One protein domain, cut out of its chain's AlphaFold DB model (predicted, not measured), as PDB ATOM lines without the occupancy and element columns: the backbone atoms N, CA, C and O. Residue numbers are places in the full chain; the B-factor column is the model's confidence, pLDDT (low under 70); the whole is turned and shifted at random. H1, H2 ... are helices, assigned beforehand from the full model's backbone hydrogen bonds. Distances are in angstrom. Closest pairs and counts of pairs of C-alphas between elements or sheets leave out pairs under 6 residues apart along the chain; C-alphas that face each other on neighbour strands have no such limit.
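AT A GLANCE: This is residues 15 to 96 and 125 to 151 of the 208 residues of the protein "Bromodomain protein" of Ceratocystis fimbriata f. sp. platani (UniProt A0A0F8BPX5). The longest helix, H3, lies side by side with H2, nearly parallel in line at 6 degrees but running opposite ways, while H1 is shifted lengthwise past H2 and meets it near its own first turns, at residue 27. A long loop, residues 44 to 71, leads away from the last residue of H1 and folds back to the first of H2. The printed part has 109 residues, with three named helices in the order H1, H2, H3 and no named strand; the class is all helix. The whole is loose, with a radius of gyration of the C-alphas of 17.1 A, and elongated, spanning 59 by 32 by 21 A.

IN THESE COORDINATES: H3, residues 125 to 149, measures 35.4 A from C-alpha 125 at (182.310, 201.327, 199.961) to C-alpha 149 at (196.353, 233.746, 201.685). H2, residues 72 to 89, measures 25.7 A. H1, residues 24 to 43, measures 28.8 A and begins with C-alpha 24 at (178.045, 216.295, 206.963).

HOW THE PARTS SIT: H3 and H2 touch, and their closest C-alphas, those of Val 125 and Val 87, are 5.9 A apart. Their lines stand at a shallow tilt of 6 degrees, opposite ways. H1 and H2 form a helical hairpin but only just touch, with 3 pairs of C-alphas within 8 A, through residue 27 of H1 and residues 75 to 79 of H2. The closest C-alphas, those of Ile 27 and Ser 78, are 7.0 A apart. Their tilt is shallow, 23 degrees, opposite ways. H1 and H3 are apart. In H1, H2 and H3 every O i to N i+4 pair is within hydrogen-bond range.

THE WHOLE: The two C-alphas farthest apart, those of Asp 47 and Asp 94, are 59.7 A apart. The link from H1 to H2 is long, with 28 residues. Residues 97 to 124 are not printed, and C-alphas 96 and 125 are 16.5 A apart across this cut. The mean pLDDT of the printed part is 83.1; it is under 70 at residues 46 to 53, 63 to 66, 92 to 96 and 150 to 151.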
ATOM      1  N   SER A  15     175.291 202.180 215.994       88.19
ATOM      2  CA  SER A  15     175.727 202.858 217.227       88.19
ATOM      3  C   SER A  15     176.533 201.975 218.187       88.19
ATOM      4  O   SER A  15     177.245 202.495 219.040       88.19
ATOM      5  N   THR A  16     176.431 200.649 218.065       88.94
ATOM      6  CA  THR A  16     177.214 199.704 218.883       88.94
ATOM      7  C   THR A  16     178.558 199.351 218.252       88.94
ATOM      8  O   THR A  16     179.488 198.983 218.964       88.94
ATOM      9  N   ILE A  17     178.667 199.470 216.925       87.94
ATOM     10  CA  ILE A  17     179.880 199.152 216.160       87.94
ATOM     11  C   ILE A  17     180.744 200.406 215.989       87.94
ATOM     12  O   ILE A  17     181.962 200.358 216.150       87.94
ATOM     13  N   VAL A  18     180.115 201.539 215.674       90.31
ATOM     14  CA  VAL A  18     180.774 202.830 215.478       90.31
ATOM     15  C   VAL A  18     180.594 203.676 216.732       90.31
ATOM     16  O   VAL A  18     179.508 204.177 217.014       90.31
ATOM     17  N   LEU A  19     181.687 203.857 217.473       89.44
ATOM     18  CA  LEU A  19     181.679 204.544 218.766       89.44
ATOM     19  C   LEU A  19     181.425 206.056 218.642       89.44
ATOM     20  O   LEU A  19     180.835 206.669 219.529       89.44
ATOM     21  N   GLN A  20     181.881 206.664 217.546       89.69
ATOM     22  CA  GLN A  20     181.773 208.100 217.297       89.69
ATOM     23  C   GLN A  20     181.211 208.357 215.893       89.69
ATOM     24  O   GLN A  20     181.978 208.490 214.939       89.69
ATOM     25  N   PRO A  21     179.878 208.413 215.735       91.50
ATOM     26  CA  PRO A  21     179.255 208.685 214.445       91.50
ATOM     27  C   PRO A  21     179.498 210.137 214.006       91.50
ATOM     28  O   PRO A  21     179.401 211.064 214.810       91.50
ATOM     29  N   VAL A  22     179.778 210.334 212.715       92.69
ATOM     30  CA  VAL A  22     180.016 211.651 212.097       92.69
ATOM     31  C   VAL A  22     179.252 211.736 210.776       92.69
ATOM     32  O   VAL A  22     179.168 210.752 210.045       92.69
ATOM     33  N   ASP A  23     178.702 212.913 210.474       94.12
ATOM     34  CA  ASP A  23     177.936 213.205 209.261       94.12
ATOM     35  C   ASP A  23     178.176 214.649 208.775       94.12
ATOM     36  O   ASP A  23     178.665 215.509 209.506       94.12
ATOM     37  N   ILE A  24     177.803 214.960 207.534       94.75
ATOM     38  CA  ILE A  24     178.045 216.295 206.963       94.75
ATOM     39  C   ILE A  24     177.252 217.384 207.704       94.75
ATOM     40  O   ILE A  24     177.726 218.520 207.807       94.75
ATOM     41  N   ALA A  25     176.058 217.095 208.232       94.25
ATOM     42  CA  ALA A  25     175.298 218.093 208.978       94.25
ATOM     43  C   ALA A  25     175.940 218.399 210.338       94.25
ATOM     44  O   ALA A  25     175.977 219.570 210.726       94.25
ATOM     45  N   SER A  26     176.484 217.402 211.045       92.62
ATOM     46  CA  SER A  26     177.276 217.654 212.258       92.62
ATOM     47  C   SER A  26     178.568 218.416 211.957       92.62
ATOM     48  O   SER A  26     178.846 219.393 212.650       92.62
ATOM     49  N   ILE A  27     179.282 218.097 210.872       93.12
ATOM     50  CA  ILE A  27     180.474 218.848 210.433       93.12
ATOM     51  C   ILE A  27     180.131 220.320 210.156       93.12
ATOM     52  O   ILE A  27     180.801 221.223 210.651       93.12
ATOM     53  N   LYS A  28     179.039 220.602 209.435       93.81
ATOM     54  CA  LYS A  28     178.588 221.985 209.173       93.81
ATOM     55  C   LYS A  28     178.266 222.754 210.457       93.81
ATOM     56  O   LYS A  28     178.570 223.947 210.562       93.81
ATOM     57  N   LYS A  29     177.655 222.083 211.439       93.25
ATOM     58  CA  LYS A  29     177.404 222.667 212.766       93.25
ATOM     59  C   LYS A  29     178.714 222.940 213.502       93.25
ATOM     60  O   LYS A  29     178.850 224.024 214.062       93.25
ATOM     61  N   ALA A  30     179.675 222.021 213.439       91.75
ATOM     62  CA  ALA A  30     180.991 222.185 214.045       91.75
ATOM     63  C   ALA A  30     181.777 223.351 213.420       91.75
ATOM     64  O   ALA A  30     182.368 224.134 214.154       91.75
ATOM     65  N   ILE A  31     181.712 223.559 212.098       93.06
ATOM     66  CA  ILE A  31     182.290 224.749 211.438       93.06
ATOM     67  C   ILE A  31     181.628 226.028 211.961       93.06
ATOM     68  O   ILE A  31     182.292 226.981 212.356       93.06
ATOM     69  N   SER A  32     180.294 226.047 212.008       93.06
ATOM     70  CA  SER A  32     179.547 227.219 212.488       93.06
ATOM     71  C   SER A  32     179.859 227.539 213.952       93.06
ATOM     72  O   SER A  32     179.856 228.702 214.349       93.06
ATOM     73  N   HIS A  33     180.103 226.509 214.763       90.94
ATOM     74  CA  HIS A  33     180.497 226.647 216.158       90.94
ATOM     75  C   HIS A  33     181.949 227.122 216.295       90.94
ATOM     76  O   HIS A  33     182.191 228.096 217.003       90.94
ATOM     77  N   GLY A  34     182.882 226.528 215.546       87.81
ATOM     78  CA  GLY A  34     184.288 226.937 215.505       87.81
ATOM     79  C   GLY A  34     184.463 228.395 215.079       87.81
ATOM     80  O   GLY A  34     185.185 229.135 215.738       87.81
ATOM     81  N   ASN A  35     183.706 228.857 214.078       89.00
ATOM     82  CA  ASN A  35     183.705 230.264 213.667       89.00
ATOM     83  C   ASN A  35     183.262 231.212 214.791       89.00
ATOM     84  O   ASN A  35     183.833 232.287 214.951       89.00
ATOM     85  N   LYS A  36     182.254 230.831 215.590       88.81
ATOM     86  CA  LYS A  36     181.811 231.649 216.732       88.81
ATOM     87  C   LYS A  36     182.900 231.757 217.793       88.81
ATOM     88  O   LYS A  36     183.138 232.852 218.289       88.81
ATOM     89  N   ILE A  37     183.557 230.642 218.104       86.06
ATOM     90  CA  ILE A  37     184.652 230.597 219.079       86.06
ATOM     91  C   ILE A  37     185.832 231.432 218.584       86.06
ATOM     92  O   ILE A  37     186.362 232.236 219.343       86.06
ATOM     93  N   ALA A  38     186.201 231.311 217.307       83.31
ATOM     94  CA  ALA A  38     187.282 232.092 216.715       83.31
ATOM     95  C   ALA A  38     187.012 233.606 216.797       83.31
ATOM     96  O   ALA A  38     187.888 234.360 217.205       83.31
ATOM     97  N   ILE A  39     185.785 234.049 216.489       84.19
ATOM     98  CA  ILE A  39     185.388 235.462 216.613       84.19
ATOM     99  C   ILE A  39     185.443 235.929 218.074       84.19
ATOM    100  O   ILE A  39     185.931 237.021 218.355       84.19
ATOM    101  N   GLN A  40     184.949 235.114 219.010       83.69
ATOM    102  CA  GLN A  40     184.986 235.442 220.438       83.69
ATOM    103  C   GLN A  40     186.418 235.545 220.963       83.69
ATOM    104  O   GLN A  40     186.733 236.477 221.694       83.69
ATOM    105  N   ALA A  41     187.289 234.621 220.563       79.62
ATOM    106  CA  ALA A  41     188.690 234.647 220.941       79.62
ATOM    107  C   ALA A  41     189.427 235.845 220.329       79.62
ATOM    108  O   ALA A  41     190.204 236.490 221.025       79.62
ATOM    109  N   ALA A  42     189.126 236.202 219.076       77.38
ATOM    110  CA  ALA A  42     189.666 237.406 218.450       77.38
ATOM    111  C   ALA A  42     189.245 238.684 219.201       77.38
ATOM    112  O   ALA A  42     190.054 239.585 219.400       77.38
ATOM    113  N   ALA A  43     188.000 238.749 219.684       79.50
ATOM    114  CA  ALA A  43     187.514 239.865 220.497       79.50
ATOM    115  C   ALA A  43     188.113 239.906 221.917       79.50
ATOM    116  O   ALA A  43     188.107 240.960 222.548       79.50
ATOM    117  N   ALA A  44     188.607 238.775 222.427       77.56
ATOM    118  CA  ALA A  44     189.209 238.659 223.754       77.56
ATOM    119  C   ALA A  44     190.721 238.967 223.778       77.56
ATOM    120  O   ALA A  44     191.329 238.924 224.847       77.56
ATOM    121  N   LEU A  45     191.339 239.265 222.626       75.94
ATOM    122  CA  LEU A  45     192.755 239.628 222.545       75.94
ATOM    123  C   LEU A  45     193.017 240.983 223.241       75.94
ATOM    124  O   LEU A  45     192.310 241.951 222.951       75.94
ATOM    125  N   PRO A  46     194.041 241.085 224.117       69.12
ATOM    126  CA  PRO A  46     194.312 242.284 224.923       69.12
ATOM    127  C   PRO A  46     194.540 243.578 224.124       69.12
ATOM    128  O   PRO A  46     194.229 244.652 224.629       69.12
ATOM    129  N   ASP A  47     195.043 243.471 222.890       66.88
ATOM    130  CA  ASP A  47     195.370 244.598 221.999       66.88
ATOM    131  C   ASP A  47     194.384 244.752 220.815       66.88
ATOM    132  O   ASP A  47     194.620 245.539 219.896       66.88
ATOM    133  N   GLY A  48     193.254 244.032 220.831       60.59
ATOM    134  CA  GLY A  48     192.341 243.938 219.686       60.59
ATOM    135  C   GLY A  48     192.887 243.052 218.558       60.59
ATOM    136  O   GLY A  48     193.942 242.441 218.705       60.59
ATOM    137  N   ASP A  49     192.146 242.940 217.447       59.69
ATOM    138  CA  ASP A  49     192.541 242.123 216.287       59.69
ATOM    139  C   ASP A  49     193.858 242.661 215.689       59.69
ATOM    140  O   ASP A  49     193.856 243.749 215.101       59.69
ATOM    141  N   PRO A  50     194.984 241.930 215.810       59.09
ATOM    142  CA  PRO A  50     196.275 242.404 215.333       59.09
ATOM    143  C   PRO A  50     196.392 242.349 213.800       59.09
ATOM    144  O   PRO A  50     197.459 242.637 213.255       59.09
ATOM    145  N   GLY A  51     195.324 241.971 213.081       64.06
ATOM    146  CA  GLY A  51     195.334 241.818 211.628       64.06
ATOM    147  C   GLY A  51     196.281 240.707 211.170       64.06
ATOM    148  O   GLY A  51     196.687 240.672 210.006       64.06
ATOM    149  N   THR A  52     196.679 239.820 212.086       62.19
ATOM    150  CA  THR A  52     197.561 238.694 211.797       62.19
ATOM    151  C   THR A  52     196.777 237.608 211.074       62.19
ATOM    152  O   THR A  52     195.644 237.291 211.422       62.19
ATOM    153  N   ALA A  53     197.398 236.995 210.063       64.69
ATOM    154  CA  ALA A  53     196.771 235.943 209.259       64.69
ATOM    155  C   ALA A  53     196.399 234.679 210.068       64.69
ATOM    156  O   ALA A  53     195.624 233.848 209.601       64.69
ATOM    157  N   SER A  54     196.941 234.530 211.279       70.44
ATOM    158  CA  SER A  54     196.669 233.432 212.205       70.44
ATOM    159  C   SER A  54     196.626 233.944 213.646       70.44
ATOM    160  O   SER A  54     197.390 234.843 214.008       70.44
ATOM    161  N   VAL A  55     195.745 233.357 214.458       72.44
ATOM    162  CA  VAL A  55     195.584 233.631 215.893       72.44
ATOM    163  C   VAL A  55     195.659 232.301 216.636       72.44
ATOM    164  O   VAL A  55     194.909 231.377 216.318       72.44
ATOM    165  N   ASP A  56     196.552 232.211 217.620       74.31
ATOM    166  CA  ASP A  56     196.667 231.029 218.472       74.31
ATOM    167  C   ASP A  56     195.549 231.028 219.512       74.31
ATOM    168  O   ASP A  56     195.367 231.981 220.274       74.31
ATOM    169  N   LEU A  57     194.779 229.942 219.533       74.38
ATOM    170  CA  LEU A  57     193.659 229.778 220.448       74.38
ATOM    171  C   LEU A  57     194.084 228.927 221.648       74.38
ATOM    172  O   LEU A  57     194.714 227.882 221.455       74.38
ATOM    173  N   PRO A  58     193.716 229.316 222.882       73.62
ATOM    174  CA  PRO A  58     193.933 228.464 224.040       73.62
ATOM    175  C   PRO A  58     193.145 227.160 223.879       73.62
ATOM    176  O   PRO A  58     192.017 227.146 223.382       73.62
ATOM    177  N   ILE A  59     193.745 226.053 224.318       77.00
ATOM    178  CA  ILE A  59     193.093 224.743 224.310       77.00
ATOM    179  C   ILE A  59     191.861 224.818 225.221       77.00
ATOM    180  O   ILE A  59     191.993 225.067 226.418       77.00
ATOM    181  N   SER A  60     190.672 224.593 224.661       73.25
ATOM    182  CA  SER A  60     189.402 224.590 225.392       73.25
ATOM    183  C   SER A  60     188.617 223.294 225.158       73.25
ATOM    184  O   SER A  60     188.809 222.605 224.153       73.25
ATOM    185  N   GLU A  61     187.711 222.954 226.081       75.94
ATOM    186  CA  GLU A  61     186.846 221.760 225.990       75.94
ATOM    187  C   GLU A  61     185.861 221.803 224.805       75.94
ATOM    188  O   GLU A  61     185.321 220.775 224.393       75.94
ATOM    189  N   ASP A  62     185.645 222.986 224.229       71.06
ATOM    190  CA  ASP A  62     184.849 223.164 223.012       71.06
ATOM    191  C   ASP A  62     185.649 222.827 221.738       71.06
ATOM    192  O   ASP A  62     185.076 222.578 220.672       71.06
ATOM    193  N   LEU A  63     186.981 222.770 221.843       69.06
ATOM    194  CA  LEU A  63     187.914 222.484 220.746       69.06
ATOM    195  C   LEU A  63     188.478 221.056 220.790       69.06
ATOM    196  O   LEU A  63     189.000 220.569 219.785       69.06
ATOM    197  N   VAL A  64     188.352 220.364 221.924       65.94
ATOM    198  CA  VAL A  64     188.923 219.032 222.167       65.94
ATOM    199  C   VAL A  64     187.859 218.085 222.731       65.94
ATOM    200  O   VAL A  64     187.237 218.424 223.731       65.94
ATOM    201  N   PRO A  65     187.694 216.840 222.236       61.72
ATOM    202  CA  PRO A  65     187.737 216.378 220.839       61.72
ATOM    203  C   PRO A  65     186.859 217.256 219.931       61.72
ATOM    204  O   PRO A  65     185.952 217.896 220.448       61.72
ATOM    205  N   PRO A  66     187.084 217.312 218.606       63.78
ATOM    206  CA  PRO A  66     186.662 218.451 217.788       63.78
ATOM    207  C   PRO A  66     185.132 218.608 217.726       63.78
ATOM    208  O   PRO A  66     184.463 218.025 216.874       63.78
ATOM    209  N   ARG A  67     184.575 219.420 218.635       71.50
ATOM    210  CA  ARG A  67     183.174 219.874 218.609       71.50
ATOM    211  C   ARG A  67     183.022 221.137 217.759       71.50
ATOM    212  O   ARG A  67     181.942 221.390 217.227       71.50
ATOM    213  N   GLY A  68     184.106 221.899 217.601       82.75
ATOM    214  CA  GLY A  68     184.246 223.021 216.677       82.75
ATOM    215  C   GLY A  68     185.369 222.785 215.664       82.75
ATOM    216  O   GLY A  68     186.419 222.258 216.022       82.75
ATOM    217  N   ILE A  69     185.148 223.172 214.405       89.56
ATOM    218  CA  ILE A  69     186.152 223.119 213.330       89.56
ATOM    219  C   ILE A  69     186.620 224.543 213.040       89.56
ATOM    220  O   ILE A  69     185.805 225.387 212.673       89.56
ATOM    221  N   ILE A  70     187.919 224.787 213.197       87.38
ATOM    222  CA  ILE A  70     188.563 226.094 212.989       87.38
ATOM    223  C   ILE A  70     189.535 226.066 211.806       87.38
ATOM    224  O   ILE A  70     189.588 227.020 211.040       87.38
ATOM    225  N   ASN A  71     190.274 224.966 211.636       86.94
ATOM    226  CA  ASN A  71     191.290 224.816 210.589       86.94
ATOM    227  C   ASN A  71     190.927 223.697 209.589       86.94
ATOM    228  O   ASN A  71     190.184 222.767 209.927       86.94
ATOM    229  N   SER A  72     191.504 223.744 208.385       89.12
ATOM    230  CA  SER A  72     191.406 222.719 207.342       89.12
ATOM    231  C   SER A  72     191.852 221.338 207.823       89.12
ATOM    232  O   SER A  72     191.227 220.346 207.457       89.12
ATOM    233  N   GLU A  73     192.837 221.246 208.720       88.00
ATOM    234  CA  GLU A  73     193.234 219.965 209.325       88.00
ATOM    235  C   GLU A  73     192.115 219.322 210.162       88.00
ATOM    236  O   GLU A  73     191.915 218.109 210.131       88.00
ATOM    237  N   GLN A  74     191.364 220.120 210.931       89.88
ATOM    238  CA  GLN A  74     190.247 219.610 211.737       89.88
ATOM    239  C   GLN A  74     189.074 219.193 210.844       89.88
ATOM    240  O   GLN A  74     188.400 218.193 211.123       89.88
ATOM    241  N   LEU A  75     188.855 219.938 209.756       92.31
ATOM    242  CA  LEU A  75     187.878 219.594 208.731       92.31
ATOM    243  C   LEU A  75     188.223 218.254 208.073       92.31
ATOM    244  O   LEU A  75     187.380 217.359 208.033       92.31
ATOM    245  N   GLU A  76     189.466 218.088 207.623       92.81
ATOM    246  CA  GLU A  76     189.959 216.856 207.007       92.81
ATOM    247  C   GLU A  76     189.814 215.659 207.943       92.81
ATOM    248  O   GLU A  76     189.224 214.655 207.553       92.81
ATOM    249  N   ARG A  77     190.276 215.768 209.198       91.25
ATOM    250  CA  ARG A  77     190.150 214.678 210.180       91.25
ATOM    251  C   ARG A  77     188.694 214.262 210.372       91.25
ATOM    252  O   ARG A  77     188.417 213.070 210.464       91.25
ATOM    253  N   SER A  78     187.764 215.217 210.391       92.06
ATOM    254  CA  SER A  78     186.331 214.932 210.536       92.06
ATOM    255  C   SER A  78     185.746 214.244 209.295       92.06
ATOM    256  O   SER A  78     184.968 213.299 209.424       92.06
ATOM    257  N   LEU A  79     186.148 214.673 208.094       94.00
ATOM    258  CA  LEU A  79     185.730 214.059 206.828       94.00
ATOM    259  C   LEU A  79     186.295 212.642 206.671       94.00
ATOM    260  O   LEU A  79     185.551 211.713 206.363       94.00
ATOM    261  N   VAL A  80     187.584 212.454 206.953       93.81
ATOM    262  CA  VAL A  80     188.233 211.138 206.950       93.81
ATOM    263  C   VAL A  80     187.572 210.219 207.971       93.81
ATOM    264  O   VAL A  80     187.247 209.088 207.635       93.81
ATOM    265  N   HIS A  81     187.282 210.700 209.183       92.81
ATOM    266  CA  HIS A  81     186.611 209.900 210.206       92.81
ATOM    267  C   HIS A  81     185.217 209.425 209.762       92.81
ATOM    268  O   HIS A  81     184.877 208.256 209.943       92.81
ATOM    269  N   MET A  82     184.438 210.289 209.104       93.19
ATOM    270  CA  MET A  82     183.149 209.918 208.508       93.19
ATOM    271  C   MET A  82     183.295 208.787 207.474       93.19
ATOM    272  O   MET A  82     182.516 207.832 207.494       93.19
ATOM    273  N   PHE A  83     184.304 208.858 206.602       93.50
ATOM    274  CA  PHE A  83     184.576 207.808 205.616       93.50
ATOM    275  C   PHE A  83     185.108 206.521 206.254       93.50
ATOM    276  O   PHE A  83     184.672 205.430 205.889       93.50
ATOM    277  N   CYS A  84     185.986 206.624 207.254       92.06
ATOM    278  CA  CYS A  84     186.465 205.480 208.025       92.06
ATOM    279  C   CYS A  84     185.302 204.736 208.679       92.06
ATOM    280  O   CYS A  84     185.223 203.520 208.545       92.06
ATOM    281  N   ASN A  85     184.360 205.447 209.300       92.38
ATOM    282  CA  ASN A  85     183.169 204.840 209.894       92.38
ATOM    283  C   ASN A  85     182.332 204.072 208.864       92.38
ATOM    284  O   ASN A  85     181.808 203.001 209.166       92.38
ATOM    285  N   ALA A  86     182.228 204.592 207.639       91.06
ATOM    286  CA  ALA A  86     181.507 203.927 206.561       91.06
ATOM    287  C   ALA A  86     182.212 202.649 206.085       91.06
ATOM    288  O   ALA A  86     181.557 201.620 205.946       91.06
ATOM    289  N   VAL A  87     183.534 202.671 205.902       89.25
ATOM    290  CA  VAL A  87     184.308 201.480 205.495       89.25
ATOM    291  C   VAL A  87     184.427 200.458 206.632       89.25
ATOM    292  O   VAL A  87     184.441 199.252 206.399       89.25
ATOM    293  N   MET A  88     184.515 200.911 207.883       87.25
ATOM    294  CA  MET A  88     184.586 200.027 209.050       87.25
ATOM    295  C   MET A  88     183.273 199.286 209.292       87.25
ATOM    296  O   MET A  88     183.316 198.103 209.615       87.25
ATOM    297  N   TYR A  89     182.131 199.960 209.132       88.56
ATOM    298  CA  TYR A  89     180.817 199.343 209.307       88.56
ATOM    299  C   TYR A  89     180.415 198.437 208.136       88.56
ATOM    300  O   TYR A  89     179.704 197.462 208.352       88.56
ATOM    301  N   ASN A  90     180.892 198.727 206.919       86.56
ATOM    302  CA  ASN A  90     180.647 197.917 205.723       86.56
ATOM    303  C   ASN A  90     181.930 197.162 205.309       86.56
ATOM    304  O   ASN A  90     182.550 197.537 204.312       86.56
ATOM    305  N   PRO A  91     182.402 196.162 206.083       71.38
ATOM    306  CA  PRO A  91     183.578 195.391 205.707       71.38
ATOM    307  C   PRO A  91     183.294 194.523 204.477       71.38
ATOM    308  O   PRO A  91     182.236 193.904 204.372       71.38
ATOM    309  N   ASP A  92     184.283 194.431 203.592       64.31
ATOM    310  CA  ASP A  92     184.246 193.528 202.446       64.31
ATOM    311  C   ASP A  92     184.080 192.061 202.923       64.31
ATOM    312  O   ASP A  92     184.744 191.673 203.887       64.31
ATOM    313  N   PRO A  93     183.268 191.204 202.271       59.31
ATOM    314  CA  PRO A  93     183.193 189.764 202.564       59.31
ATOM    315  C   PRO A  93     184.550 189.051 202.447       59.31
ATOM    316  O   PRO A  93     184.793 188.048 203.114       59.31
ATOM    317  N   ASP A  94     185.461 189.619 201.651       59.09
ATOM    318  CA  ASP A  94     186.846 189.167 201.491       59.09
ATOM    319  C   ASP A  94     187.788 189.692 202.593       59.09
ATOM    320  O   ASP A  94     188.973 189.352 202.618       59.09
ATOM    321  N   ARG A  95     187.291 190.503 203.539       62.88
ATOM    322  CA  ARG A  95     188.013 190.957 204.738       62.88
ATOM    323  C   ARG A  95     188.040 189.832 205.777       62.88
ATOM    324  O   ARG A  95     187.483 189.916 206.866       62.88
ATOM    325  N   GLY A  96     188.696 188.751 205.400       59.66
ATOM    326  CA  GLY A  96     188.805 187.490 206.112       59.66
ATOM    327  C   GLY A  96     189.653 186.541 205.270       59.66
ATOM    328  O   GLY A  96     190.216 186.953 204.253       59.66
ATOM    329  N   VAL A 125     180.851 201.164 199.864       87.56
ATOM    330  CA  VAL A 125     182.310 201.327 199.961       87.56
ATOM    331  C   VAL A 125     182.849 201.999 198.699       87.56
ATOM    332  O   VAL A 125     183.689 202.893 198.792       87.56
ATOM    333  N   ASN A 126     182.331 201.631 197.527       88.31
ATOM    334  CA  ASN A 126     182.680 202.250 196.252       88.31
ATOM    335  C   ASN A 126     182.241 203.718 196.194       88.31
ATOM    336  O   ASN A 126     183.056 204.581 195.868       88.31
ATOM    337  N   ASP A 127     181.012 204.030 196.613       89.88
ATOM    338  CA  ASP A 127     180.531 205.408 196.750       89.88
ATOM    339  C   ASP A 127     181.400 206.210 197.728       89.88
ATOM    340  O   ASP A 127     181.752 207.358 197.459       89.88
ATOM    341  N   THR A 128     181.801 205.595 198.846       91.75
ATOM    342  CA  THR A 128     182.702 206.209 199.834       91.75
ATOM    343  C   THR A 128     184.062 206.536 199.217       91.75
ATOM    344  O   THR A 128     184.562 207.645 199.399       91.75
ATOM    345  N   ARG A 129     184.655 205.600 198.463       91.06
ATOM    346  CA  ARG A 129     185.939 205.797 197.769       91.06
ATOM    347  C   ARG A 129     185.842 206.911 196.727       91.06
ATOM    348  O   ARG A 129     186.708 207.780 196.697       91.06
ATOM    349  N   ASN A 130     184.779 206.925 195.924       93.12
ATOM    350  CA  ASN A 130     184.562 207.958 194.910       93.12
ATOM    351  C   ASN A 130     184.407 209.345 195.545       93.12
ATOM    352  O   ASN A 130     185.079 210.289 195.134       93.12
ATOM    353  N   MET A 131     183.589 209.459 196.596       92.12
ATOM    354  CA  MET A 131     183.425 210.727 197.312       92.12
ATOM    355  C   MET A 131     184.710 211.182 198.006       92.12
ATOM    356  O   MET A 131     184.990 212.379 198.037       92.12
ATOM    357  N   PHE A 132     185.514 210.257 198.537       94.12
ATOM    358  CA  PHE A 132     186.804 210.596 199.132       94.12
ATOM    359  C   PHE A 132     187.752 211.244 198.114       94.12
ATOM    360  O   PHE A 132     188.368 212.253 198.438       94.12
ATOM    361  N   LEU A 133     187.824 210.733 196.880       95.56
ATOM    362  CA  LEU A 133     188.674 211.312 195.829       95.56
ATOM    363  C   LEU A 133     188.270 212.749 195.475       95.56
ATOM    364  O   LEU A 133     189.125 213.609 195.261       95.56
ATOM    365  N   GLU A 134     186.966 213.022 195.425       94.75
ATOM    366  CA  GLU A 134     186.459 214.375 195.190       94.75
ATOM    367  C   GLU A 134     186.806 215.313 196.350       94.75
ATOM    368  O   GLU A 134     187.275 216.432 196.132       94.75
ATOM    369  N   VAL A 135     186.613 214.850 197.586       94.56
ATOM    370  CA  VAL A 135     186.925 215.625 198.789       94.56
ATOM    371  C   VAL A 135     188.420 215.900 198.904       94.56
ATOM    372  O   VAL A 135     188.789 217.033 199.191       94.56
ATOM    373  N   ASP A 136     189.279 214.918 198.644       93.38
ATOM    374  CA  ASP A 136     190.735 215.079 198.695       93.38
ATOM    375  C   ASP A 136     191.207 216.161 197.714       93.38
ATOM    376  O   ASP A 136     191.966 217.064 198.070       93.38
ATOM    377  N   LYS A 137     190.638 216.173 196.501       95.94
ATOM    378  CA  LYS A 137     190.885 217.235 195.522       95.94
ATOM    379  C   LYS A 137     190.460 218.616 196.037       95.94
ATOM    380  O   LYS A 137     191.221 219.573 195.901       95.94
ATOM    381  N   LEU A 138     189.270 218.729 196.629       94.44
ATOM    382  CA  LEU A 138     188.775 219.995 197.186       94.44
ATOM    383  C   LEU A 138     189.607 220.462 198.389       94.44
ATOM    384  O   LEU A 138     189.855 221.658 198.539       94.44
ATOM    385  N   MET A 139     190.077 219.539 199.228       92.94
ATOM    386  CA  MET A 139     190.950 219.851 200.362       92.94
ATOM    387  C   MET A 139     192.341 220.295 199.903       92.94
ATOM    388  O   MET A 139     192.906 221.224 200.480       92.94
ATOM    389  N   ALA A 140     192.882 219.691 198.843       91.31
ATOM    390  CA  ALA A 140     194.132 220.132 198.232       91.31
ATOM    391  C   ALA A 140     194.018 221.560 197.670       91.31
ATOM    392  O   ALA A 140     194.905 222.386 197.895       91.31
ATOM    393  N   GLU A 141     192.910 221.877 196.995       93.75
ATOM    394  CA  GLU A 141     192.620 223.233 196.517       93.75
ATOM    395  C   GLU A 141     192.485 224.228 197.680       93.75
ATOM    396  O   GLU A 141     193.093 225.300 197.647       93.75
ATOM    397  N   LEU A 142     191.757 223.856 198.740       89.62
ATOM    398  CA  LEU A 142     191.598 224.674 199.942       89.62
ATOM    399  C   LEU A 142     192.949 224.990 200.592       89.62
ATOM    400  O   LEU A 142     193.221 226.156 200.873       89.62
ATOM    401  N   ARG A 143     193.814 223.985 200.778       88.12
ATOM    402  CA  ARG A 143     195.166 224.181 201.323       88.12
ATOM    403  C   ARG A 143     196.014 225.084 200.435       88.12
ATOM    404  O   ARG A 143     196.711 225.956 200.943       88.12
ATOM    405  N   GLY A 144     195.933 224.919 199.115       86.81
ATOM    406  CA  GLY A 144     196.608 225.809 198.169       86.81
ATOM    407  C   GLY A 144     196.146 227.261 198.315       86.81
ATOM    408  O   GLY A 144     196.966 228.178 198.377       86.81
ATOM    409  N   ALA A 145     194.837 227.475 198.454       86.75
ATOM    410  CA  ALA A 145     194.260 228.793 198.695       86.75
ATOM    411  C   ALA A 145     194.624 229.362 200.081       86.75
ATOM    412  O   ALA A 145     194.815 230.570 200.221       86.75
ATOM    413  N   GLU A 146     194.732 228.522 201.111       82.44
ATOM    414  CA  GLU A 146     195.221 228.904 202.442       82.44
ATOM    415  C   GLU A 146     196.686 229.341 202.396       82.44
ATOM    416  O   GLU A 146     196.995 230.435 202.856       82.44
ATOM    417  N   MET A 147     197.572 228.573 201.756       80.06
ATOM    418  CA  MET A 147     198.980 228.952 201.576       80.06
ATOM    419  C   MET A 147     199.152 230.250 200.782       80.06
ATOM    420  O   MET A 147     200.028 231.058 201.102       80.06
ATOM    421  N   GLN A 148     198.307 230.480 199.775       80.25
ATOM    422  CA  GLN A 148     198.319 231.727 199.015       80.25
ATOM    423  C   GLN A 148     197.845 232.920 199.864       80.25
ATOM    424  O   GLN A 148     198.394 234.013 199.733       80.25
ATOM    425  N   ARG A 149     196.861 232.717 200.754       74.94
ATOM    426  CA  ARG A 149     196.353 233.746 201.685       74.94
ATOM    427  C   ARG A 149     197.311 234.046 202.835       74.94
ATOM    428  O   ARG A 149     197.483 235.211 203.167       74.94
ATOM    429  N   ASN A 150     197.979 233.033 203.381       67.38
ATOM    430  CA  ASN A 150     199.027 233.196 204.393       67.38
ATOM    431  C   ASN A 150     200.358 233.704 203.810       67.38
ATOM    432  O   ASN A 150     201.341 233.825 204.537       67.38
ATOM    433  N   GLY A 151     200.397 234.019 202.510       56.38
ATOM    434  CA  GLY A 151     201.460 234.797 201.893       56.38
ATOM    435  C   GLY A 151     202.836 234.147 201.963       56.38
ATOM    436  O   GLY A 151     203.735 234.765 202.514       56.38
TER     437      GLY A 151